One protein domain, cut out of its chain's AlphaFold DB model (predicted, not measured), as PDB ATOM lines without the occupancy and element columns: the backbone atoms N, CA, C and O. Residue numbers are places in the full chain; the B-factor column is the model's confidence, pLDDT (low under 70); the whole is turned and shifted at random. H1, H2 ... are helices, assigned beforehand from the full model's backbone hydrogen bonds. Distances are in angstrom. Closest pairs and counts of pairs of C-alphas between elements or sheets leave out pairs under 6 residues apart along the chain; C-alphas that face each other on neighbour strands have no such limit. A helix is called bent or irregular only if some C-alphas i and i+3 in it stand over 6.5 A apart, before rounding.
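Overview. This is residues 460 to 644 of the 644 residues of an uncharacterized protein of Planoprotostelium fungivorum (UniProt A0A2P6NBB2). Two groups of helices, H1 to H4 and H6 to H8, sit side by side in a flat body, meeting where H3 packs on H8, and H9 runs across both groups from H6 to H4. From the far end of H4 the chain arches through H5 to H6, and residues 541 to 546 of this arch stick out. The printed part has 185 residues with nine named helices, H1 to H9 in chain order, and no named strand; it is all helix, with 113 residues in named helices. It is compact, with a radius of gyration of the C-alphas of 17.7 A and spans of 51 by 47 by 23 A.

Along the chain. H4, the longest helix, is residues 515 to 541, 37.7 A from C-alpha 515 at (125.761, 121.179, 146.550) to C-alpha 541 at (102.241, 135.894, 172.100). It is irregular, C-alphas 517 and 520 being 7.5 A apart, and has a kink of 27 degrees near residue 522. Before it come H1, residues 462 to 469, H2, residues 480 to 489, and H3, residues 496 to 504. After it come H5, residues 545 to 548, H6, residues 558 to 572, 21.9 A, H7, residues 580 to 588, and H8, residues 595 to 607, 18.5 A. H9, residues 624 to 641, is 25.6 A long and ends at C-alpha 641 at (105.900, 122.666, 160.639).

Arrangement. H4 and H3 form a helical hairpin, opposite ways at a steep tilt of 41 degrees, their closest C-alphas, Ile 502 and His 525, 6.6 A apart. With residues 519 to 523 alone H4 touches H1, closest at Trp 462 and Ala 523, C-alphas 5.4 A apart. H2 touches H3 at a steep tilt of 50 degrees, closest at the C-alphas of Pro 480 and Val 503, 6.1 A. H3 touches H8 at a steep tilt of 52 degrees, closest at the C-alphas of Ser 504 and Leu 600, 5.1 A. H7 and H8 are a helical hairpin, with the closest C-alphas, Val 584 and Val 598, 6.5 A apart. H6 touches H7, closest at the C-alphas of Leu 569 and Gly 586, 5.8 A. H9 touches H6 with residues 624 to 628 alone, H8 with 626 to 631 alone, H3 with 626 to 634 alone and H4 with 637 to 641 alone; the closest C-alphas are Leu 562 and Leu 624, 6.4 A, Leu 601 and Phe 627, 6.0 A, Tyr 497 and Ala 630, 5.2 A, and Ser 532 and Ile 640, 7.0 A. H5 touches no helix. Every O i to N i+4 pair is within hydrogen-bond range in H1, H2, H3, H7, H8 and H9; H4 has 18 of 23 and H6 10 of 11, and H5 is too short for such a pair.

Size, cuts and confidence. The C-alphas farthest apart, Leu 542 and Glu 614, are 52.8 A apart. The printed part has no cut and ends at residue 644, the chain's last. The link from H8 to H9, residues 608 to 623, is long. The mean pLDDT of the printed part is 85.9; residues 536 to 551, 609 and 643 to 644 are under 70.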
ATOM      1  N   SER A 460     113.083 134.956 147.931       81.38
ATOM      2  CA  SER A 460     113.039 134.502 146.529       81.38
ATOM      3  C   SER A 460     114.418 134.408 145.863       81.38
ATOM      4  O   SER A 460     114.560 133.716 144.859       81.38
ATOM      5  N   GLY A 461     115.429 135.086 146.412       86.62
ATOM      6  CA  GLY A 461     116.802 135.141 145.904       86.62
ATOM      7  C   GLY A 461     117.780 134.175 146.582       86.62
ATOM      8  O   GLY A 461     118.941 134.143 146.189       86.62
ATOM      9  N   TRP A 462     117.352 133.376 147.572       88.50
ATOM     10  CA  TRP A 462     118.231 132.459 148.319       88.50
ATOM     11  C   TRP A 462     119.086 131.560 147.421       88.50
ATOM     12  O   TRP A 462     120.268 131.371 147.697       88.50
ATOM     13  N   MET A 463     118.508 131.026 146.341       89.94
ATOM     14  CA  MET A 463     119.230 130.161 145.406       89.94
ATOM     15  C   MET A 463     120.334 130.924 144.662       89.94
ATOM     16  O   MET A 463     121.464 130.456 144.634       89.94
ATOM     17  N   GLU A 464     120.046 132.113 144.124       91.31
ATOM     18  CA  GLU A 464     121.041 132.959 143.445       91.31
ATOM     19  C   GLU A 464     122.128 133.447 144.419       91.31
ATOM     20  O   GLU A 464     123.315 133.467 144.090       91.31
ATOM     21  N   TYR A 465     121.740 133.809 145.642       90.06
ATOM     22  CA  TYR A 465     122.667 134.220 146.692       90.06
ATOM     23  C   TYR A 465     123.646 133.088 147.053       90.06
ATOM     24  O   TYR A 465     124.858 133.306 147.080       90.06
ATOM     25  N   LEU A 466     123.140 131.863 147.240       90.56
ATOM     26  CA  LEU A 466     123.974 130.680 147.454       90.56
ATOM     27  C   LEU A 466     124.816 130.341 146.207       90.56
ATOM     28  O   LEU A 466     126.004 130.080 146.347       90.56
ATOM     29  N   GLN A 467     124.282 130.419 144.984       91.00
ATOM     30  CA  GLN A 467     125.078 130.205 143.762       91.00
ATOM     31  C   GLN A 467     126.267 131.170 143.676       91.00
ATOM     32  O   GLN A 467     127.372 130.757 143.332       91.00
ATOM     33  N   ASN A 468     126.067 132.441 144.032       91.06
ATOM     34  CA  ASN A 468     127.141 133.430 144.062       91.06
ATOM     35  C   ASN A 468     128.157 133.169 145.185       91.06
ATOM     36  O   ASN A 468     129.355 133.286 144.939       91.06
ATOM     37  N   ALA A 469     127.718 132.767 146.383       89.50
ATOM     38  CA  ALA A 469     128.616 132.445 147.499       89.50
ATOM     39  C   ALA A 469     129.475 131.184 147.260       89.50
ATOM     40  O   ALA A 469     130.573 131.075 147.797       89.50
ATOM     41  N   PHE A 470     129.000 130.247 146.433       87.56
ATOM     42  CA  PHE A 470     129.696 128.995 146.104       87.56
ATOM     43  C   PHE A 470     130.420 129.057 144.746       87.56
ATOM     44  O   PHE A 470     131.051 128.085 144.340       87.56
ATOM     45  N   LYS A 471     130.377 130.198 144.045       89.31
ATOM     46  CA  LYS A 471     130.919 130.380 142.687       89.31
ATOM     47  C   LYS A 471     132.423 130.112 142.555       89.31
ATOM     48  O   LYS A 471     132.878 129.728 141.480       89.31
ATOM     49  N   ASP A 472     133.177 130.315 143.632       87.44
ATOM     50  CA  ASP A 472     134.623 130.070 143.676       87.44
ATOM     51  C   ASP A 472     134.984 128.616 144.045       87.44
ATOM     52  O   ASP A 472     136.153 128.228 143.937       87.44
ATOM     53  N   GLN A 473     134.002 127.794 144.451       89.00
ATOM     54  CA  GLN A 473     134.220 126.374 144.731       89.00
ATOM     55  C   GLN A 473     134.345 125.558 143.442       89.00
ATOM     56  O   GLN A 473     133.652 125.785 142.452       89.00
ATOM     57  N   LYS A 474     135.274 124.596 143.459       87.12
ATOM     58  CA  LYS A 474     135.682 123.813 142.275       87.12
ATOM     59  C   LYS A 474     135.262 122.349 142.324       87.12
ATOM     60  O   LYS A 474     135.522 121.622 141.369       87.12
ATOM     61  N   THR A 475     134.673 121.911 143.430       89.25
ATOM     62  CA  THR A 475     134.187 120.548 143.633       89.25
ATOM     63  C   THR A 475     132.662 120.542 143.639       89.25
ATOM     64  O   THR A 475     132.020 121.449 144.165       89.25
ATOM     65  N   GLU A 476     132.076 119.523 143.013       89.00
ATOM     66  CA  GLU A 476     130.621 119.314 142.993       89.00
ATOM     67  C   GLU A 476     130.131 118.689 144.311       89.00
ATOM     68  O   GLU A 476     129.007 118.946 144.749       89.00
ATOM     69  N   GLU A 477     131.012 117.926 144.965       93.56
ATOM     70  CA  GLU A 477     130.878 117.451 146.341       93.56
ATOM     71  C   GLU A 477     131.638 118.358 147.321       93.56
ATOM     72  O   GLU A 477     132.750 118.809 147.037       93.56
ATOM     73  N   LEU A 478     131.056 118.567 148.500       93.75
ATOM     74  CA  LEU A 478     131.654 119.264 149.640       93.75
ATOM     75  C   LEU A 478     131.655 118.369 150.880       93.75
ATOM     76  O   LEU A 478     130.787 117.505 151.042       93.75
ATOM     77  N   GLU A 479     132.600 118.613 151.781       92.62
ATOM     78  CA  GLU A 479     132.586 118.051 153.132       92.62
ATOM     79  C   GLU A 479     131.658 118.868 154.061       92.62
ATOM     80  O   GLU A 479     131.456 120.069 153.838       92.62
ATOM     81  N   PRO A 480     131.081 118.263 155.121       90.56
ATOM     82  CA  PRO A 480     130.169 118.945 156.051       90.56
ATOM     83  C   PRO A 480     130.726 120.253 156.638       90.56
ATOM     84  O   PRO A 480     129.999 121.237 156.797       90.56
ATOM     85  N   SER A 481     132.033 120.279 156.911       89.62
ATOM     86  CA  SER A 481     132.790 121.443 157.382       89.62
ATOM     87  C   SER A 481     132.902 122.548 156.324       89.62
ATOM     88  O   SER A 481     132.719 123.720 156.649       89.62
ATOM     89  N   GLU A 482     133.131 122.196 155.057       91.94
ATOM     90  CA  GLU A 482     133.218 123.151 153.946       91.94
ATOM     91  C   GLU A 482     131.870 123.840 153.706       91.94
ATOM     92  O   GLU A 482     131.820 125.067 153.617       91.94
ATOM     93  N   LEU A 483     130.762 123.084 153.686       91.81
ATOM     94  CA  LEU A 483     129.420 123.673 153.599       91.81
ATOM     95  C   LEU A 483     129.169 124.644 154.763       91.81
ATOM     96  O   LEU A 483     128.710 125.770 154.555       91.81
ATOM     97  N   LYS A 484     129.472 124.215 155.991       90.00
ATOM     98  CA  LYS A 484     129.275 125.015 157.204       90.00
ATOM     99  C   LYS A 484     130.087 126.312 157.179       90.00
ATOM    100  O   LYS A 484     129.547 127.361 157.533       90.00
ATOM    101  N   ASP A 485     131.340 126.278 156.732       88.94
ATOM    102  CA  ASP A 485     132.171 127.481 156.637       88.94
ATOM    103  C   ASP A 485     131.692 128.436 155.530       88.94
ATOM    104  O   ASP A 485     131.674 129.649 155.752       88.94
ATOM    105  N   ILE A 486     131.183 127.940 154.395       90.75
ATOM    106  CA  ILE A 486     130.561 128.810 153.377       90.75
ATOM    107  C   ILE A 486     129.268 129.445 153.924       90.75
ATOM    108  O   ILE A 486     129.078 130.656 153.811       90.75
ATOM    109  N   LEU A 487     128.407 128.678 154.608       90.94
ATOM    110  CA  LEU A 487     127.200 129.211 155.262       90.94
ATOM    111  C   LEU A 487     127.518 130.215 156.392       90.94
ATOM    112  O   LEU A 487     126.717 131.118 156.651       90.94
ATOM    113  N   ARG A 488     128.695 130.116 157.028       88.19
ATOM    114  CA  ARG A 488     129.228 131.134 157.952       88.19
ATOM    115  C   ARG A 488     129.706 132.393 157.222       88.19
ATOM    116  O   ARG A 488     129.377 133.493 157.665       88.19
ATOM    117  N   VAL A 489     130.410 132.263 156.093       87.81
ATOM    118  CA  VAL A 489     130.818 133.400 155.235       87.81
ATOM    119  C   VAL A 489     129.603 134.182 154.716       87.81
ATOM    120  O   VAL A 489     129.644 135.413 154.655       87.81
ATOM    121  N   CYS A 490     128.489 133.492 154.456       88.50
ATOM    122  CA  CYS A 490     127.190 134.089 154.139       88.50
ATOM    123  C   CYS A 490     126.567 134.930 155.278       88.50
ATOM    124  O   CYS A 490     125.605 135.652 155.038       88.50
ATOM    125  N   GLN A 491     127.085 134.873 156.514       85.88
ATOM    126  CA  GLN A 491     126.645 135.703 157.651       85.88
ATOM    127  C   GLN A 491     125.137 135.628 157.957       85.88
ATOM    128  O   GLN A 491     124.516 136.610 158.356       85.88
ATOM    129  N   LEU A 492     124.540 134.444 157.813       86.44
ATOM    130  CA  LEU A 492     123.087 134.248 157.905       86.44
ATOM    131  C   LEU A 492     122.506 134.334 159.334       86.44
ATOM    132  O   LEU A 492     121.328 134.058 159.527       86.44
ATOM    133  N   GLY A 493     123.322 134.650 160.346       85.44
ATOM    134  CA  GLY A 493     122.921 134.673 161.762       85.44
ATOM    135  C   GLY A 493     122.575 133.300 162.353       85.44
ATOM    136  O   GLY A 493     122.098 133.213 163.479       85.44
ATOM    137  N   LEU A 494     122.798 132.214 161.609       87.56
ATOM    138  CA  LEU A 494     122.446 130.858 162.028       87.56
ATOM    139  C   LEU A 494     123.332 130.400 163.189       87.56
ATOM    140  O   LEU A 494     124.561 130.411 163.092       87.56
ATOM    141  N   THR A 495     122.704 129.930 164.266       87.06
ATOM    142  CA  THR A 495     123.417 129.244 165.353       87.06
ATOM    143  C   THR A 495     124.060 127.952 164.856       87.06
ATOM    144  O   THR A 495     123.654 127.369 163.848       87.06
ATOM    145  N   PHE A 496     125.028 127.451 165.620       86.25
ATOM    146  CA  PHE A 496     125.646 126.148 165.395       86.25
ATOM    147  C   PHE A 496     124.615 125.022 165.212       86.25
ATOM    148  O   PHE A 496     124.717 124.258 164.258       86.25
ATOM    149  N   TYR A 497     123.580 124.959 166.056       83.31
ATOM    150  CA  TYR A 497     122.552 123.915 165.971       83.31
ATOM    151  C   TYR A 497     121.709 124.016 164.691       83.31
ATOM    152  O   TYR A 497     121.394 122.996 164.084       83.31
ATOM    153  N   GLN A 498     121.402 125.234 164.229       85.94
ATOM    154  CA  GLN A 498     120.711 125.446 162.953       85.94
ATOM    155  C   GLN A 498     121.599 125.075 161.755       85.94
ATOM    156  O   GLN A 498     121.114 124.434 160.825       85.94
ATOM    157  N   LEU A 499     122.893 125.424 161.792       88.81
ATOM    158  CA  LEU A 499     123.868 125.013 160.775       88.81
ATOM    159  C   LEU A 499     124.009 123.487 160.720       88.81
ATOM    160  O   LEU A 499     123.911 122.924 159.639       88.81
ATOM    161  N   MET A 500     124.177 122.812 161.862       86.94
ATOM    162  CA  MET A 500     124.286 121.349 161.910       86.94
ATOM    163  C   MET A 500     123.016 120.653 161.435       86.94
ATOM    164  O   MET A 500     123.118 119.682 160.698       86.94
ATOM    165  N   ASN A 501     121.829 121.166 161.780       85.25
ATOM    166  CA  ASN A 501     120.573 120.621 161.269       85.25
ATOM    167  C   ASN A 501     120.522 120.704 159.729       85.25
ATOM    168  O   ASN A 501     120.291 119.689 159.080       85.25
ATOM    169  N   ILE A 502     120.843 121.866 159.142       89.50
ATOM    170  CA  ILE A 502     120.921 122.042 157.678       89.50
ATOM    171  C   ILE A 502     121.967 121.104 157.060       89.50
ATOM    172  O   ILE A 502     121.669 120.414 156.099       89.50
ATOM    173  N   VAL A 503     123.183 121.050 157.607       90.81
ATOM    174  CA  VAL A 503     124.259 120.176 157.106       90.81
ATOM    175  C   VAL A 503     123.845 118.697 157.175       90.81
ATOM    176  O   VAL A 503     124.084 117.956 156.225       90.81
ATOM    177  N   SER A 504     123.163 118.283 158.249       88.00
ATOM    178  CA  SER A 504     122.719 116.901 158.462       88.00
ATOM    179  C   SER A 504     121.639 116.443 157.475       88.00
ATOM    180  O   SER A 504     121.730 115.329 156.972       88.00
ATOM    181  N   THR A 505     120.666 117.293 157.115       86.94
ATOM    182  CA  THR A 505     119.608 116.932 156.145       86.94
ATOM    183  C   THR A 505     120.078 116.936 154.688       86.94
ATOM    184  O   THR A 505     119.316 116.579 153.789       86.94
ATOM    185  N   LEU A 506     121.327 117.338 154.441       89.00
ATOM    186  CA  LEU A 506     121.961 117.382 153.124       89.00
ATOM    187  C   LEU A 506     123.077 116.335 152.974       89.00
ATOM    188  O   LEU A 506     123.542 116.105 151.859       89.00
ATOM    189  N   MET A 507     123.523 115.710 154.065       90.19
ATOM    190  CA  MET A 507     124.593 114.718 154.024       90.19
ATOM    191  C   MET A 507     124.095 113.422 153.378       90.19
ATOM    192  O   MET A 507     123.098 112.842 153.801       90.19
ATOM    193  N   LEU A 508     124.795 112.976 152.338       90.06
ATOM    194  CA  LEU A 508     124.543 111.706 151.662       90.06
ATOM    195  C   LEU A 508     125.165 110.544 152.454       90.06
ATOM    196  O   LEU A 508     126.038 110.753 153.300       90.06
ATOM    197  N   ASP A 509     124.801 109.304 152.113       87.88
ATOM    198  CA  ASP A 509     125.319 108.081 152.757       87.88
ATOM    199  C   ASP A 509     126.860 107.957 152.712       87.88
ATOM    200  O   ASP A 509     127.460 107.260 153.528       87.88
ATOM    201  N   ASN A 510     127.523 108.647 151.771       88.88
ATOM    202  CA  ASN A 510     128.984 108.710 151.648       88.88
ATOM    203  C   ASN A 510     129.650 109.792 152.530       88.88
ATOM    204  O   ASN A 510     130.859 110.000 152.428       88.88
ATOM    205  N   GLY A 511     128.882 110.512 153.357       88.00
ATOM    206  CA  GLY A 511     129.362 111.603 154.208       88.00
ATOM    207  C   GLY A 511     129.638 112.928 153.484       88.00
ATOM    208  O   GLY A 511     130.138 113.861 154.111       88.00
ATOM    209  N   ARG A 512     129.336 113.034 152.181       93.38
ATOM    210  CA  ARG A 512     129.531 114.245 151.364       93.38
ATOM    211  C   ARG A 512     128.199 114.887 150.979       93.38
ATOM    212  O   ARG A 512     127.130 114.309 151.162       93.38
ATOM    213  N   ILE A 513     128.277 116.111 150.464       92.75
ATOM    214  CA  ILE A 513     127.125 116.940 150.096       92.75
ATOM    215  C   ILE A 513     127.281 117.383 148.639       92.75
ATOM    216  O   ILE A 513     128.242 118.077 148.309       92.75
ATOM    217  N   ARG A 514     126.341 117.014 147.762       93.69
ATOM    218  CA  ARG A 514     126.318 117.415 146.344       93.69
ATOM    219  C   ARG A 514     125.594 118.746 146.186       93.69
ATOM    220  O   ARG A 514     124.411 118.812 145.846       93.69
ATOM    221  N   PHE A 515     126.324 119.831 146.442       87.44
ATOM    222  CA  PHE A 515     125.761 121.179 146.550       87.44
ATOM    223  C   PHE A 515     124.904 121.590 145.343       87.44
ATOM    224  O   PHE A 515     123.816 122.119 145.540       87.44
ATOM    225  N   GLN A 516     125.345 121.325 144.108       87.38
ATOM    226  CA  GLN A 516     124.605 121.743 142.906       87.38
ATOM    227  C   GLN A 516     123.240 121.047 142.765       87.38
ATOM    228  O   GLN A 516     122.275 121.670 142.332       87.38
ATOM    229  N   GLU A 517     123.134 119.781 143.178       91.25
ATOM    230  CA  GLU A 517     121.862 119.045 143.206       91.25
ATOM    231  C   GLU A 517     120.967 119.520 144.361       91.25
ATOM    232  O   GLU A 517     119.748 119.621 144.229       91.25
ATOM    233  N   GLN A 518     121.580 119.826 145.507       91.94
ATOM    234  CA  GLN A 518     120.877 120.031 146.772       91.94
ATOM    235  C   GLN A 518     120.618 121.507 147.117       91.94
ATOM    236  O   GLN A 518     119.869 121.779 148.053       91.94
ATOM    237  N   ILE A 519     121.154 122.477 146.367       90.88
ATOM    238  CA  ILE A 519     121.025 123.924 146.638       90.88
ATOM    239  C   ILE A 519     119.572 124.390 146.826       90.88
ATOM    240  O   ILE A 519     119.297 125.234 147.680       90.88
ATOM    241  N   GLY A 520     118.622 123.806 146.084       91.19
ATOM    242  CA  GLY A 520     117.191 124.069 146.260       91.19
ATOM    243  C   GLY A 520     116.663 123.616 147.626       91.19
ATOM    244  O   GLY A 520     115.877 124.332 148.244       91.19
ATOM    245  N   ALA A 521     117.148 122.483 148.141       90.50
ATOM    246  CA  ALA A 521     116.857 122.026 149.496       90.50
ATOM    247  C   ALA A 521     117.526 122.922 150.554       90.50
ATOM    248  O   ALA A 521     116.886 123.225 151.556       90.50
ATOM    249  N   ILE A 522     118.744 123.434 150.316       89.88
ATOM    250  CA  ILE A 522     119.388 124.406 151.225       89.88
ATOM    251  C   ILE A 522     118.566 125.697 151.304       89.88
ATOM    252  O   ILE A 522     118.209 126.139 152.394       89.88
ATOM    253  N   ALA A 523     118.207 126.280 150.157       90.81
ATOM    254  CA  ALA A 523     117.371 127.478 150.085       90.81
ATOM    255  C   ALA A 523     115.995 127.267 150.752       90.81
ATOM    256  O   ALA A 523     115.509 128.152 151.457       90.81
ATOM    257  N   SER A 524     115.406 126.076 150.580       89.25
ATOM    258  CA  SER A 524     114.171 125.664 151.252       89.25
ATOM    259  C   SER A 524     114.345 125.582 152.774       89.25
ATOM    260  O   SER A 524     113.621 126.258 153.499       89.25
ATOM    261  N   HIS A 525     115.357 124.862 153.277       86.88
ATOM    262  CA  HIS A 525     115.648 124.747 154.713       86.88
ATOM    263  C   HIS A 525     115.983 126.094 155.376       86.88
ATOM    264  O   HIS A 525     115.596 126.325 156.523       86.88
ATOM    265  N   LEU A 526     116.664 127.003 154.668       87.81
ATOM    266  CA  LEU A 526     116.883 128.375 155.133       87.81
ATOM    267  C   LEU A 526     115.551 129.120 155.260       87.81
ATOM    268  O   LEU A 526     115.234 129.612 156.341       87.81
ATOM    269  N   SER A 527     114.755 129.158 154.187       87.19
ATOM    270  CA  SER A 527     113.403 129.734 154.165       87.19
ATOM    271  C   SER A 527     112.542 129.222 155.330       87.19
ATOM    272  O   SER A 527     112.006 130.018 156.100       87.19
ATOM    273  N   ASP A 528     112.485 127.902 155.496       83.75
ATOM    274  CA  ASP A 528     111.797 127.185 156.569       83.75
ATOM    275  C   ASP A 528     112.271 127.613 157.973       83.75
ATOM    276  O   ASP A 528     111.456 127.861 158.866       83.75
ATOM    277  N   SER A 529     113.588 127.728 158.178       81.38
ATOM    278  CA  SER A 529     114.192 128.162 159.447       81.38
ATOM    279  C   SER A 529     113.830 129.616 159.782       81.38
ATOM    280  O   SER A 529     113.414 129.911 160.907       81.38
ATOM    281  N   PHE A 530     113.904 130.529 158.804       81.25
ATOM    282  CA  PHE A 530     113.521 131.934 158.986       81.25
ATOM    283  C   PHE A 530     112.015 132.118 159.214       81.25
ATOM    284  O   PHE A 530     111.620 132.934 160.052       81.25
ATOM    285  N   ASP A 531     111.166 131.335 158.545       81.94
ATOM    286  CA  ASP A 531     109.726 131.312 158.816       81.94
ATOM    287  C   ASP A 531     109.431 130.806 160.233       81.94
ATOM    288  O   ASP A 531     108.620 131.407 160.938       81.94
ATOM    289  N   SER A 532     110.117 129.756 160.697       75.81
ATOM    290  CA  SER A 532     109.957 129.238 162.062       75.81
ATOM    291  C   SER A 532     110.385 130.258 163.127       75.81
ATOM    292  O   SER A 532     109.623 130.529 164.059       75.81
ATOM    293  N   MET A 533     111.528 130.935 162.949       74.19
ATOM    294  CA  MET A 533     111.963 132.025 163.840       74.19
ATOM    295  C   MET A 533     110.966 133.198 163.871       74.19
ATOM    296  O   MET A 533     110.688 133.760 164.934       74.19
ATOM    297  N   ASN A 534     110.367 133.550 162.730       73.44
ATOM    298  CA  ASN A 534     109.311 134.565 162.672       73.44
ATOM    299  C   ASN A 534     108.002 134.095 163.330       73.44
ATOM    300  O   ASN A 534     107.361 134.870 164.045       73.44
ATOM    301  N   ASN A 535     107.612 132.832 163.148       71.62
ATOM    302  CA  ASN A 535     106.401 132.261 163.738       71.62
ATOM    303  C   ASN A 535     106.535 132.015 165.251       71.62
ATOM    304  O   ASN A 535     105.549 132.177 165.969       71.62
ATOM    305  N   GLN A 536     107.732 131.757 165.788       68.31
ATOM    306  CA  GLN A 536     107.943 131.668 167.240       68.31
ATOM    307  C   GLN A 536     107.528 132.965 167.967       68.31
ATOM    308  O   GLN A 536     106.986 132.902 169.075       68.31
ATOM    309  N   LYS A 537     107.675 134.140 167.324       65.88
ATOM    310  CA  LYS A 537     107.153 135.422 167.843       65.88
ATOM    311  C   LYS A 537     105.630 135.395 168.036       65.88
ATOM    312  O   LYS A 537     105.122 136.037 168.951       65.88
ATOM    313  N   ARG A 538     104.898 134.671 167.178       60.75
ATOM    314  CA  ARG A 538     103.443 134.474 167.282       60.75
ATOM    315  C   ARG A 538     103.119 133.494 168.410       60.75
ATOM    316  O   ARG A 538     102.317 133.828 169.271       60.75
ATOM    317  N   TYR A 539     103.804 132.351 168.477       60.78
ATOM    318  CA  TYR A 539     103.543 131.337 169.508       60.78
ATOM    319  C   TYR A 539     103.816 131.822 170.942       60.78
ATOM    320  O   TYR A 539     103.008 131.533 171.819       60.78
ATOM    321  N   LYS A 540     104.863 132.628 171.198       62.84
ATOM    322  CA  LYS A 540     105.049 133.238 172.536       62.84
ATOM    323  C   LYS A 540     104.019 134.329 172.870       62.84
ATOM    324  O   LYS A 540     103.786 134.575 174.043       62.84
ATOM    325  N   ARG A 541     103.371 134.959 171.879       59.69
ATOM    326  CA  ARG A 541     102.241 135.894 172.100       59.69
ATOM    327  C   ARG A 541     100.898 135.193 172.315       59.69
ATOM    328  O   ARG A 541      99.982 135.813 172.834       59.69
ATOM    329  N   LEU A 542     100.783 133.929 171.905       54.16
ATOM    330  CA  LEU A 542      99.617 133.074 172.154       54.16
ATOM    331  C   LEU A 542      99.670 132.388 173.531       54.16
ATOM    332  O   LEU A 542      98.815 131.553 173.813       54.16
ATOM    333  N   ASP A 543     100.686 132.721 174.339       50.47
ATOM    334  CA  ASP A 543     100.898 132.333 175.741       50.47
ATOM    335  C   ASP A 543     100.536 130.870 176.044       50.47
ATOM    336  O   ASP A 543      99.816 130.538 176.982       50.47
ATOM    337  N   HIS A 544     100.962 129.981 175.144       52.53
ATOM    338  CA  HIS A 544     100.366 128.661 175.001       52.53
ATOM    339  C   HIS A 544     101.124 127.636 175.867       52.53
ATOM    340  O   HIS A 544     102.186 127.161 175.444       52.53
ATOM    341  N   PRO A 545     100.617 127.233 177.055       55.69
ATOM    342  CA  PRO A 545     101.382 126.411 177.995       55.69
ATOM    343  C   PRO A 545     101.748 125.042 177.415       55.69
ATOM    344  O   PRO A 545     102.771 124.483 177.781       55.69
ATOM    345  N   LYS A 546     100.997 124.534 176.427       56.84
ATOM    346  CA  LYS A 546     101.313 123.279 175.716       56.84
ATOM    347  C   LYS A 546     102.603 123.325 174.875       56.84
ATOM    348  O   LYS A 546     103.030 122.283 174.402       56.84
ATOM    349  N   ILE A 547     103.192 124.508 174.655       55.66
ATOM    350  CA  ILE A 547     104.491 124.687 173.973       55.66
ATOM    351  C   ILE A 547     105.622 124.941 174.994       55.66
ATOM    352  O   ILE A 547     106.791 124.777 174.660       55.66
ATOM    353  N   GLN A 548     105.285 125.323 176.234       51.75
ATOM    354  CA  GLN A 548     106.241 125.472 177.345       51.75
ATOM    355  C   GLN A 548     106.297 124.244 178.271       51.75
ATOM    356  O   GLN A 548     107.270 124.088 179.002       51.75
ATOM    357  N   ALA A 549     105.281 123.373 178.232       55.78
ATOM    358  CA  ALA A 549     105.334 122.030 178.797       55.78
ATOM    359  C   ALA A 549     106.592 121.318 178.285       55.78
ATOM    360  O   ALA A 549     106.919 121.453 177.103       55.78
ATOM    361  N   GLU A 550     107.297 120.629 179.188       63.31
ATOM    362  CA  GLU A 550     108.699 120.231 179.014       63.31
ATOM    363  C   GLU A 550     108.988 119.699 177.606       63.31
ATOM    364  O   GLU A 550     108.443 118.682 177.173       63.31
ATOM    365  N   LEU A 551     109.839 120.422 176.870       67.31
ATOM    366  CA  LEU A 551     110.220 120.067 175.505       67.31
ATOM    367  C   LEU A 551     111.183 118.879 175.535       67.31
ATOM    368  O   LEU A 551     112.408 119.007 175.493       67.31
ATOM    369  N   VAL A 552     110.566 117.711 175.638       84.81
ATOM    370  CA  VAL A 552     111.192 116.401 175.604       84.81
ATOM    371  C   VAL A 552     111.690 116.038 174.206       84.81
ATOM    372  O   VAL A 552     111.006 116.255 173.200       84.81
ATOM    373  N   VAL A 553     112.875 115.433 174.166       87.50
ATOM    374  CA  VAL A 553     113.443 114.742 173.003       87.50
ATOM    375  C   VAL A 553     113.278 113.256 173.269       87.50
ATOM    376  O   VAL A 553     113.773 112.785 174.289       87.50
ATOM    377  N   HIS A 554     112.568 112.538 172.390       89.94
ATOM    378  CA  HIS A 554     112.230 111.118 172.592       89.94
ATOM    379  C   HIS A 554     111.657 110.852 174.000       89.94
ATOM    380  O   HIS A 554     112.161 110.036 174.765       89.94
ATOM    381  N   ASP A 555     110.651 111.653 174.366       90.94
ATOM    382  CA  ASP A 555     109.960 111.670 175.667       90.94
ATOM    383  C   ASP A 555     110.854 111.854 176.913       90.94
ATOM    384  O   ASP A 555     110.414 111.656 178.046       90.94
ATOM    385  N   MET A 556     112.089 112.337 176.727       93.06
ATOM    386  CA  MET A 556     113.041 112.631 177.798       93.06
ATOM    387  C   MET A 556     113.473 114.106 177.848       93.06
ATOM    388  O   MET A 556     113.859 114.716 176.844       93.06
ATOM    389  N   GLY A 557     113.465 114.678 179.055       91.19
ATOM    390  CA  GLY A 557     114.066 115.987 179.338       91.19
ATOM    391  C   GLY A 557     115.601 115.937 179.320       91.19
ATOM    392  O   GLY A 557     116.193 114.861 179.436       91.19
ATOM    393  N   GLN A 558     116.261 117.098 179.202       90.50
ATOM    394  CA  GLN A 558     117.719 117.172 179.005       90.50
ATOM    395  C   GLN A 558     118.513 116.386 180.060       90.50
ATOM    396  O   GLN A 558     119.378 115.590 179.702       90.50
ATOM    397  N   GLU A 559     118.229 116.575 181.351       92.06
ATOM    398  CA  GLU A 559     118.975 115.902 182.423       92.06
ATOM    399  C   GLU A 559     118.797 114.379 182.385       92.06
ATOM    400  O   GLU A 559     119.769 113.644 182.538       92.06
ATOM    401  N   GLN A 560     117.587 113.896 182.088       94.69
ATOM    402  CA  GLN A 560     117.309 112.464 181.957       94.69
ATOM    403  C   GLN A 560     118.058 111.853 180.766       94.69
ATOM    404  O   GLN A 560     118.630 110.770 180.893       94.69
ATOM    405  N   PHE A 561     118.075 112.548 179.623       94.44
ATOM    406  CA  PHE A 561     118.781 112.122 178.409       94.44
ATOM    407  C   PHE A 561     120.289 112.040 178.647       94.44
ATOM    408  O   PHE A 561     120.909 111.007 178.385       94.44
ATOM    409  N   LEU A 562     120.869 113.098 179.222       93.88
ATOM    410  CA  LEU A 562     122.284 113.126 179.578       93.88
ATOM    411  C   LEU A 562     122.627 112.044 180.608       93.88
ATOM    412  O   LEU A 562     123.674 111.413 180.470       93.88
ATOM    413  N   SER A 563     121.758 111.800 181.594       95.25
ATOM    414  CA  SER A 563     121.966 110.783 182.629       95.25
ATOM    415  C   SER A 563     121.975 109.369 182.045       95.25
ATOM    416  O   SER A 563     122.995 108.694 182.160       95.25
ATOM    417  N   LYS A 564     120.908 108.933 181.348       96.19
ATOM    418  CA  LYS A 564     120.828 107.556 180.821       96.19
ATOM    419  C   LYS A 564     121.951 107.235 179.829       96.19
ATOM    420  O   LYS A 564     122.533 106.158 179.901       96.19
ATOM    421  N   ILE A 565     122.287 108.159 178.921       95.38
ATOM    422  CA  ILE A 565     123.370 107.927 177.949       95.38
ATOM    423  C   ILE A 565     124.737 107.954 178.646       95.38
ATOM    424  O   ILE A 565     125.585 107.115 178.350       95.38
ATOM    425  N   SER A 566     124.952 108.838 179.627       95.06
ATOM    426  CA  SER A 566     126.190 108.812 180.421       95.06
ATOM    427  C   SER A 566     126.319 107.536 181.253       95.06
ATOM    428  O   SER A 566     127.434 107.054 181.418       95.06
ATOM    429  N   GLU A 567     125.220 106.974 181.759       96.06
ATOM    430  CA  GLU A 567     125.178 105.707 182.497       96.06
ATOM    431  C   GLU A 567     125.506 104.515 181.582       96.06
ATOM    432  O   GLU A 567     126.461 103.780 181.852       96.06
ATOM    433  N   LYS A 568     124.798 104.389 180.448       96.12
ATOM    434  CA  LYS A 568     125.050 103.376 179.410       96.12
ATOM    435  C   LYS A 568     126.505 103.414 178.947       96.12
ATOM    436  O   LYS A 568     127.189 102.395 179.039       96.12
ATOM    437  N   LEU A 569     127.008 104.586 178.546       95.38
ATOM    438  CA  LEU A 569     128.396 104.753 178.110       95.38
ATOM    439  C   LEU A 569     129.391 104.508 179.248       95.38
ATOM    440  O   LEU A 569     130.405 103.869 179.006       95.38
ATOM    441  N   SER A 570     129.127 104.937 180.489       95.19
ATOM    442  CA  SER A 570     130.056 104.706 181.613       95.19
ATOM    443  C   SER A 570     130.214 103.230 181.987       95.19
ATOM    444  O   SER A 570     131.245 102.881 182.561       95.19
ATOM    445  N   SER A 571     129.255 102.359 181.648       94.19
ATOM    446  CA  SER A 571     129.399 100.909 181.851       94.19
ATOM    447  C   SER A 571     130.489 100.267 180.974       94.19
ATOM    448  O   SER A 571     131.111  99.297 181.403       94.19
ATOM    449  N   SER A 572     130.779 100.853 179.804       92.94
ATOM    450  CA  SER A 572     131.834 100.416 178.869       92.94
ATOM    451  C   SER A 572     133.056 101.356 178.861       92.94
ATOM    452  O   SER A 572     134.185 100.925 178.636       92.94
ATOM    453  N   HIS A 573     132.842 102.644 179.151       93.44
ATOM    454  CA  HIS A 573     133.778 103.765 178.997       93.44
ATOM    455  C   HIS A 573     133.845 104.603 180.283       93.44
ATOM    456  O   HIS A 573     133.478 105.785 180.320       93.44
ATOM    457  N   ALA A 574     134.297 103.970 181.370       92.19
ATOM    458  CA  ALA A 574     134.468 104.607 182.680       92.19
ATOM    459  C   ALA A 574     135.520 105.742 182.679       92.19
ATOM    460  O   ALA A 574     135.461 106.645 183.516       92.19
ATOM    461  N   ASP A 575     136.444 105.726 181.712       93.56
ATOM    462  CA  ASP A 575     137.397 106.801 181.399       93.56
ATOM    463  C   ASP A 575     136.720 108.067 180.834       93.56
ATOM    464  O   ASP A 575     137.295 109.155 180.881       93.56
ATOM    465  N   GLY A 576     135.486 107.953 180.336       94.06
ATOM    466  CA  GLY A 576     134.799 109.025 179.620       94.06
ATOM    467  C   GLY A 576     135.237 109.168 178.159       94.06
ATOM    468  O   GLY A 576     135.023 110.247 177.598       94.06
ATOM    469  N   LEU A 577     135.857 108.131 177.569       94.94
ATOM    470  CA  LEU A 577     136.416 108.122 176.212       94.94
ATOM    471  C   LEU A 577     135.933 106.909 175.391       94.94
ATOM    472  O   LEU A 577     136.225 105.751 175.712       94.94
ATOM    473  N   CYS A 578     135.275 107.182 174.268       96.00
ATOM    474  CA  CYS A 578     134.771 106.184 173.321       96.00
ATOM    475  C   CYS A 578     135.071 106.610 171.876       96.00
ATOM    476  O   CYS A 578     135.405 107.764 171.619       96.00
ATOM    477  N   THR A 579     134.961 105.695 170.926       95.38
ATOM    478  CA  THR A 579     134.955 105.992 169.487       95.38
ATOM    479  C   THR A 579     133.638 106.657 169.062       95.38
ATOM    480  O   THR A 579     132.695 106.782 169.850       95.38
ATOM    481  N   ILE A 580     133.563 107.103 167.804       92.38
ATOM    482  CA  ILE A 580     132.330 107.648 167.213       92.38
ATOM    483  C   ILE A 580     131.255 106.556 167.118       92.38
ATOM    484  O   ILE A 580     130.091 106.806 167.416       92.38
ATOM    485  N   GLU A 581     131.648 105.344 166.740       94.69
ATOM    486  CA  GLU A 581     130.762 104.194 166.569       94.69
ATOM    487  C   GLU A 581     130.178 103.727 167.910       94.69
ATOM    488  O   GLU A 581     128.959 103.624 168.019       94.69
ATOM    489  N   GLU A 582     131.006 103.570 168.950       95.81
ATOM    490  CA  GLU A 582     130.549 103.250 170.318       95.81
ATOM    491  C   GLU A 582     129.621 104.341 170.892       95.81
ATOM    492  O   GLU A 582     128.691 104.045 171.641       95.81
ATOM    493  N   LEU A 583     129.832 105.613 170.522       95.44
ATOM    494  CA  LEU A 583     128.949 106.716 170.916       95.44
ATOM    495  C   LEU A 583     127.598 106.668 170.197       95.44
ATOM    496  O   LEU A 583     126.565 106.905 170.821       95.44
ATOM    497  N   VAL A 584     127.593 106.373 168.894       95.00
ATOM    498  CA  VAL A 584     126.364 106.178 168.113       95.00
ATOM    499  C   VAL A 584     125.579 104.989 168.669       95.00
ATOM    500  O   VAL A 584     124.387 105.134 168.940       95.00
ATOM    501  N   GLU A 585     126.238 103.854 168.909       95.25
ATOM    502  CA  GLU A 585     125.638 102.645 169.487       95.25
ATOM    503  C   GLU A 585     125.062 102.916 170.884       95.25
ATOM    504  O   GLU A 585     123.860 102.758 171.088       95.25
ATOM    505  N   GLY A 586     125.861 103.456 171.811       95.19
ATOM    506  CA  GLY A 586     125.419 103.761 173.178       95.19
ATOM    507  C   GLY A 586     124.351 104.860 173.288       95.19
ATOM    508  O   GLY A 586     123.657 104.929 174.301       95.19
ATOM    509  N   CYS A 587     124.175 105.707 172.266       94.69
ATOM    510  CA  CYS A 587     122.993 106.571 172.159       94.69
ATOM    511  C   CYS A 587     121.774 105.795 171.633       94.69
ATOM    512  O   CYS A 587     120.681 105.950 172.177       94.69
ATOM    513  N   SER A 588     121.973 104.947 170.619       94.75
ATOM    514  CA  SER A 588     120.923 104.154 169.955       94.75
ATOM    515  C   SER A 588     120.313 103.081 170.870       94.75
ATOM    516  O   SER A 588     119.136 102.767 170.761       94.75
ATOM    517  N   GLU A 589     121.086 102.549 171.821       94.81
ATOM    518  CA  GLU A 589     120.594 101.628 172.859       94.81
ATOM    519  C   GLU A 589     119.682 102.291 173.907       94.81
ATOM    520  O   GLU A 589     118.962 101.601 174.630       94.81
ATOM    521  N   VAL A 590     119.745 103.619 174.050       94.38
ATOM    522  CA  VAL A 590     118.975 104.384 175.049       94.38
ATOM    523  C   VAL A 590     117.775 105.088 174.415       94.38
ATOM    524  O   VAL A 590     116.792 105.368 175.104       94.38
ATOM    525  N   VAL A 591     117.871 105.391 173.119       93.69
ATOM    526  CA  VAL A 591     116.914 106.160 172.325       93.69
ATOM    527  C   VAL A 591     116.932 105.637 170.887       93.69
ATOM    528  O   VAL A 591     118.000 105.615 170.282       93.69
ATOM    529  N   ASP A 592     115.774 105.301 170.310       92.62
ATOM    530  CA  ASP A 592     115.646 104.911 168.894       92.62
ATOM    531  C   ASP A 592     115.966 106.096 167.953       92.62
ATOM    532  O   ASP A 592     115.082 106.812 167.474       92.62
ATOM    533  N   LEU A 593     117.258 106.326 167.694       92.81
ATOM    534  CA  LEU A 593     117.740 107.366 166.786       92.81
ATOM    535  C   LEU A 593     117.378 107.037 165.333       92.81
ATOM    536  O   LEU A 593     117.712 105.965 164.826       92.81
ATOM    537  N   SER A 594     116.781 107.991 164.611       93.25
ATOM    538  CA  SER A 594     116.632 107.847 163.154       93.25
ATOM    539  C   SER A 594     117.974 108.041 162.430       93.25
ATOM    540  O   SER A 594     118.892 108.661 162.969       93.25
ATOM    541  N   ASN A 595     118.093 107.568 161.181       90.19
ATOM    542  CA  ASN A 595     119.306 107.757 160.366       90.19
ATOM    543  C   ASN A 595     119.752 109.232 160.320       90.19
ATOM    544  O   ASN A 595     120.928 109.527 160.513       90.19
ATOM    545  N   ASP A 596     118.809 110.165 160.153       87.31
ATOM    546  CA  ASP A 596     119.060 111.611 160.206       87.31
ATOM    547  C   ASP A 596     119.676 112.071 161.544       87.31
ATOM    548  O   ASP A 596     120.390 113.066 161.587       87.31
ATOM    549  N   GLU A 597     119.355 111.405 162.657       91.81
ATOM    550  CA  GLU A 597     119.810 111.756 164.015       91.81
ATOM    551  C   GLU A 597     121.186 111.171 164.307       91.81
ATOM    552  O   GLU A 597     122.019 111.848 164.902       91.81
ATOM    553  N   VAL A 598     121.469 109.973 163.788       92.81
ATOM    554  CA  VAL A 598     122.829 109.423 163.712       92.81
ATOM    555  C   VAL A 598     123.720 110.316 162.838       92.81
ATOM    556  O   VAL A 598     124.849 110.632 163.217       92.81
ATOM    557  N   THR A 599     123.207 110.795 161.704       89.50
ATOM    558  CA  THR A 599     123.887 111.778 160.850       89.50
ATOM    559  C   THR A 599     124.085 113.112 161.574       89.50
ATOM    560  O   THR A 599     125.196 113.637 161.576       89.50
ATOM    561  N   LEU A 600     123.074 113.631 162.278       89.56
ATOM    562  CA  LEU A 600     123.185 114.854 163.080       89.56
ATOM    563  C   LEU A 600     124.212 114.719 164.219       89.56
ATOM    564  O   LEU A 600     124.974 115.656 164.455       89.56
ATOM    565  N   LEU A 601     124.287 113.556 164.879       91.62
ATOM    566  CA  LEU A 601     125.342 113.233 165.843       91.62
ATOM    567  C   LEU A 601     126.719 113.288 165.170       91.62
ATOM    568  O   LEU A 601     127.598 113.996 165.656       91.62
ATOM    569  N   ARG A 602     126.899 112.632 164.016       89.06
ATOM    570  CA  ARG A 602     128.156 112.680 163.246       89.06
ATOM    571  C   ARG A 602     128.532 114.107 162.815       89.06
ATOM    572  O   ARG A 602     129.703 114.464 162.917       89.06
ATOM    573  N   CYS A 603     127.576 114.956 162.433       84.88
ATOM    574  CA  CYS A 603     127.834 116.374 162.152       84.88
ATOM    575  C   CYS A 603     128.298 117.140 163.406       84.88
ATOM    576  O   CYS A 603     129.317 117.827 163.359       84.88
ATOM    577  N   VAL A 604     127.605 116.985 164.542       86.12
ATOM    578  CA  VAL A 604     127.988 117.613 165.824       86.12
ATOM    579  C   VAL A 604     129.374 117.149 166.292       86.12
ATOM    580  O   VAL A 604     130.115 117.937 166.875       86.12
ATOM    581  N   LEU A 605     129.746 115.899 166.003       85.62
ATOM    582  CA  LEU A 605     131.056 115.326 166.316       85.62
ATOM    583  C   LEU A 605     132.195 115.926 165.492       85.62
ATOM    584  O   LEU A 605     133.213 116.306 166.067       85.62
ATOM    585  N   VAL A 606     132.012 116.054 164.175       80.44
ATOM    586  CA  VAL A 606     132.985 116.712 163.286       80.44
ATOM    587  C   VAL A 606     133.223 118.166 163.705       80.44
ATOM    588  O   VAL A 606     134.343 118.659 163.602       80.44
ATOM    589  N   ASP A 607     132.190 118.853 164.202       73.62
ATOM    590  CA  ASP A 607     132.271 120.286 164.491       73.62
ATOM    591  C   ASP A 607     132.748 120.658 165.898       73.62
ATOM    592  O   ASP A 607     133.107 121.811 166.138       73.62
ATOM    593  N   ALA A 608     132.777 119.703 166.829       76.31
ATOM    594  CA  ALA A 608     133.255 119.932 168.192       76.31
ATOM    595  C   ALA A 608     134.775 120.219 168.270       76.31
ATOM    596  O   ALA A 608     135.288 120.458 169.361       76.31
ATOM    597  N   ASP A 609     135.485 120.161 167.131       68.31
ATOM    598  CA  ASP A 609     136.949 120.285 166.972       68.31
ATOM    599  C   ASP A 609     137.727 119.344 167.920       68.31
ATOM    600  O   ASP A 609     138.874 119.580 168.307       68.31
ATOM    601  N   LEU A 610     137.066 118.245 168.313       76.94
ATOM    602  CA  LEU A 610     137.600 117.204 169.176       76.94
ATOM    603  C   LEU A 610     138.578 116.361 168.370       76.94
ATOM    604  O   LEU A 610     138.199 115.379 167.733       76.94
ATOM    605  N   THR A 611     139.853 116.735 168.435       77.19
ATOM    606  CA  THR A 611     140.946 115.856 168.025       77.19
ATOM    607  C   THR A 611     140.799 114.523 168.768       77.19
ATOM    608  O   THR A 611     140.874 114.539 170.004       77.19
ATOM    609  N   PRO A 612     140.587 113.390 168.075       86.38
ATOM    610  CA  PRO A 612     140.620 112.099 168.736       86.38
ATOM    611  C   PRO A 612     142.016 111.843 169.313       86.38
ATOM    612  O   PRO A 612     143.009 112.415 168.852       86.38
ATOM    613  N   ASP A 613     142.089 110.991 170.330       90.12
ATOM    614  CA  ASP A 613     143.360 110.540 170.889       90.12
ATOM    615  C   ASP A 613     144.125 109.622 169.912       90.12
ATOM    616  O   ASP A 613     143.669 109.313 168.807       90.12
ATOM    617  N   GLU A 614     145.300 109.147 170.330       91.38
ATOM    618  CA  GLU A 614     146.139 108.231 169.538       91.38
ATOM    619  C   GLU A 614     145.445 106.890 169.200       91.38
ATOM    620  O   GLU A 614     145.925 106.153 168.340       91.38
ATOM    621  N   ASN A 615     144.305 106.586 169.836       92.06
ATOM    622  CA  ASN A 615     143.496 105.381 169.656       92.06
ATOM    623  C   ASN A 615     142.199 105.636 168.854       92.06
ATOM    624  O   ASN A 615     141.418 104.706 168.661       92.06
ATOM    625  N   GLY A 616     141.938 106.870 168.405       92.81
ATOM    626  CA  GLY A 616     140.690 107.239 167.724       92.81
ATOM    627  C   GLY A 616     139.517 107.577 168.658       92.81
ATOM    628  O   GLY A 616     138.398 107.764 168.178       92.81
ATOM    629  N   LYS A 617     139.739 107.661 169.976       94.44
ATOM    630  CA  LYS A 617     138.701 107.963 170.972       94.44
ATOM    631  C   LYS A 617     138.502 109.466 171.182       94.44
ATOM    632  O   LYS A 617     139.432 110.262 171.105       94.44
ATOM    633  N   ILE A 618     137.283 109.834 171.554       94.31
ATOM    634  CA  ILE A 618     136.803 111.186 171.854       94.31
ATOM    635  C   ILE A 618     136.094 111.205 173.214       94.31
ATOM    636  O   ILE A 618     135.547 110.194 173.658       94.31
ATOM    637  N   SER A 619     136.068 112.357 173.895       92.81
ATOM    638  CA  SER A 619     135.315 112.475 175.151       92.81
ATOM    639  C   SER A 619     133.858 112.844 174.899       92.81
ATOM    640  O   SER A 619     133.560 113.973 174.517       92.81
ATOM    641  N   TYR A 620     132.940 111.909 175.156       92.38
ATOM    642  CA  TYR A 620     131.507 112.080 174.880       92.38
ATOM    643  C   TYR A 620     130.816 113.125 175.772       92.38
ATOM    644  O   TYR A 620     129.828 113.736 175.366       92.38
ATOM    645  N   ARG A 621     131.325 113.374 176.986       90.50
ATOM    646  CA  ARG A 621     130.679 114.248 177.986       90.50
ATOM    647  C   ARG A 621     130.406 115.688 177.502       90.50
ATOM    648  O   ARG A 621     129.282 116.142 177.707       90.50
ATOM    649  N   PRO A 622     131.337 116.412 176.844       86.12
ATOM    650  CA  PRO A 622     131.034 117.708 176.220       86.12
ATOM    651  C   PRO A 622     130.100 117.625 174.998       86.12
ATOM    652  O   PRO A 622     129.447 118.616 174.672       86.12
ATOM    653  N   ILE A 623     130.005 116.470 174.330       89.81
ATOM    654  CA  ILE A 623     129.228 116.291 173.091       89.81
ATOM    655  C   ILE A 623     127.733 116.152 173.385       89.81
ATOM    656  O   ILE A 623     126.917 116.815 172.740       89.81
ATOM    657  N   LEU A 624     127.356 115.313 174.360       91.94
ATOM    658  CA  LEU A 624     125.951 114.960 174.615       91.94
ATOM    659  C   LEU A 624     125.020 116.182 174.825       91.94
ATOM    660  O   LEU A 624     123.928 116.179 174.253       91.94
ATOM    661  N   PRO A 625     125.407 117.264 175.540       87.56
ATOM    662  CA  PRO A 625     124.583 118.475 175.646       87.56
ATOM    663  C   PRO A 625     124.419 119.227 174.318       87.56
ATOM    664  O   PRO A 625     123.400 119.883 174.105       87.56
ATOM    665  N   GLY A 626     125.407 119.147 173.423       84.56
ATOM    666  CA  GLY A 626     125.320 119.690 172.069       84.56
ATOM    667  C   GLY A 626     124.391 118.864 171.178       84.56
ATOM    668  O   GLY A 626     123.536 119.431 170.501       84.56
ATOM    669  N   PHE A 627     124.504 117.536 171.240       91.69
ATOM    670  CA  PHE A 627     123.658 116.616 170.481       91.69
ATOM    671  C   PHE A 627     122.185 116.678 170.917       91.69
ATOM    672  O   PHE A 627     121.309 116.829 170.065       91.69
ATOM    673  N   TRP A 628     121.899 116.683 172.228       91.62
ATOM    674  CA  TRP A 628     120.527 116.840 172.732       91.62
ATOM    675  C   TRP A 628     119.880 118.135 172.229       91.62
ATOM    676  O   TRP A 628     118.756 118.110 171.735       91.62
ATOM    677  N   ARG A 629     120.608 119.263 172.280       83.75
ATOM    678  CA  ARG A 629     120.125 120.545 171.744       83.75
ATOM    679  C   ARG A 629     119.849 120.467 170.244       83.75
ATOM    680  O   ARG A 629     118.846 121.012 169.796       83.75
ATOM    681  N   ALA A 630     120.699 119.795 169.471       84.88
ATOM    682  CA  ALA A 630     120.492 119.625 168.036       84.88
ATOM    683  C   ALA A 630     119.205 118.827 167.728       84.88
ATOM    684  O   ALA A 630     118.410 119.250 166.888       84.88
ATOM    685  N   MET A 631     118.939 117.738 168.460       89.75
ATOM    686  CA  MET A 631     117.693 116.967 168.323       89.75
ATOM    687  C   MET A 631     116.457 117.723 168.827       89.75
ATOM    688  O   MET A 631     115.437 117.740 168.139       89.75
ATOM    689  N   TYR A 632     116.556 118.419 169.966       86.44
ATOM    690  CA  TYR A 632     115.532 119.352 170.460       86.44
ATOM    691  C   TYR A 632     115.130 120.341 169.362       86.44
ATOM    692  O   TYR A 632     113.946 120.528 169.094       86.44
ATOM    693  N   TRP A 633     116.113 120.924 168.670       79.94
ATOM    694  CA  TRP A 633     115.889 121.871 167.582       79.94
ATOM    695  C   TRP A 633     115.176 121.243 166.384       79.94
ATOM    696  O   TRP A 633     114.252 121.850 165.840       79.94
ATOM    697  N   LYS A 634     115.578 120.030 165.989       84.88
ATOM    698  CA  LYS A 634     114.977 119.263 164.889       84.88
ATOM    699  C   LYS A 634     113.509 118.916 165.173       84.88
ATOM    700  O   LYS A 634     112.640 119.179 164.340       84.88
ATOM    701  N   GLU A 635     113.215 118.380 166.355       85.06
ATOM    702  CA  GLU A 635     111.861 117.981 166.759       85.06
ATOM    703  C   GLU A 635     110.959 119.198 167.034       85.06
ATOM    704  O   GLU A 635     109.809 119.228 166.596       85.06
ATOM    705  N   TRP A 636     111.480 120.259 167.659       80.38
ATOM    706  CA  TRP A 636     110.774 121.537 167.810       80.38
ATOM    707  C   TRP A 636     110.412 122.157 166.450       80.38
ATOM    708  O   TRP A 636     109.275 122.593 166.243       80.38
ATOM    709  N   TYR A 637     111.351 122.143 165.498       74.94
ATOM    710  CA  TYR A 637     111.119 122.623 164.138       74.94
ATOM    711  C   TYR A 637     110.018 121.808 163.432       74.94
ATOM    712  O   TYR A 637     109.078 122.381 162.874       74.94
ATOM    713  N   LYS A 638     110.094 120.472 163.514       82.75
ATOM    714  CA  LYS A 638     109.094 119.533 162.981       82.75
ATOM    715  C   LYS A 638     107.701 119.790 163.567       82.75
ATOM    716  O   LYS A 638     106.752 119.920 162.797       82.75
ATOM    717  N   ARG A 639     107.584 119.966 164.891       79.56
ATOM    718  CA  ARG A 639     106.316 120.302 165.574       79.56
ATOM    719  C   ARG A 639     105.704 121.603 165.059       79.56
ATOM    720  O   ARG A 639     104.510 121.623 164.762       79.56
ATOM    721  N   ILE A 640     106.509 122.658 164.887       72.06
ATOM    722  CA  ILE A 640     106.032 123.915 164.293       72.06
ATOM    723  C   ILE A 640     105.532 123.686 162.866       72.06
ATOM    724  O   ILE A 640     104.418 124.107 162.557       72.06
ATOM    725  N   LYS A 641     106.288 122.963 162.027       73.56
ATOM    726  CA  LYS A 641     105.900 122.666 160.639       73.56
ATOM    727  C   LYS A 641     104.606 121.846 160.527       73.56
ATOM    728  O   LYS A 641     103.890 122.002 159.551       73.56
ATOM    729  N   THR A 642     104.278 121.017 161.520       78.56
ATOM    730  CA  THR A 642     102.993 120.288 161.597       78.56
ATOM    731  C   THR A 642     101.839 121.085 162.222       78.56
ATOM    732  O   THR A 642     100.722 120.582 162.283       78.56
ATOM    733  N   SER A 643     102.096 122.298 162.722       69.25
ATOM    734  CA  SER A 643     101.108 123.164 163.398       69.25
ATOM    735  C   SER A 643     100.742 124.430 162.608       69.25
ATOM    736  O   SER A 643     100.082 125.323 163.150       69.25
ATOM    737  N   LEU A 644     101.210 124.508 161.358       58.88
ATOM    738  CA  LEU A 644     101.035 125.591 160.388       58.88
ATOM    739  C   LEU A 644     100.327 125.056 159.134       58.88
ATOM    740  O   LEU A 644      99.540 125.843 158.566       58.88
TER     741      LEU A 644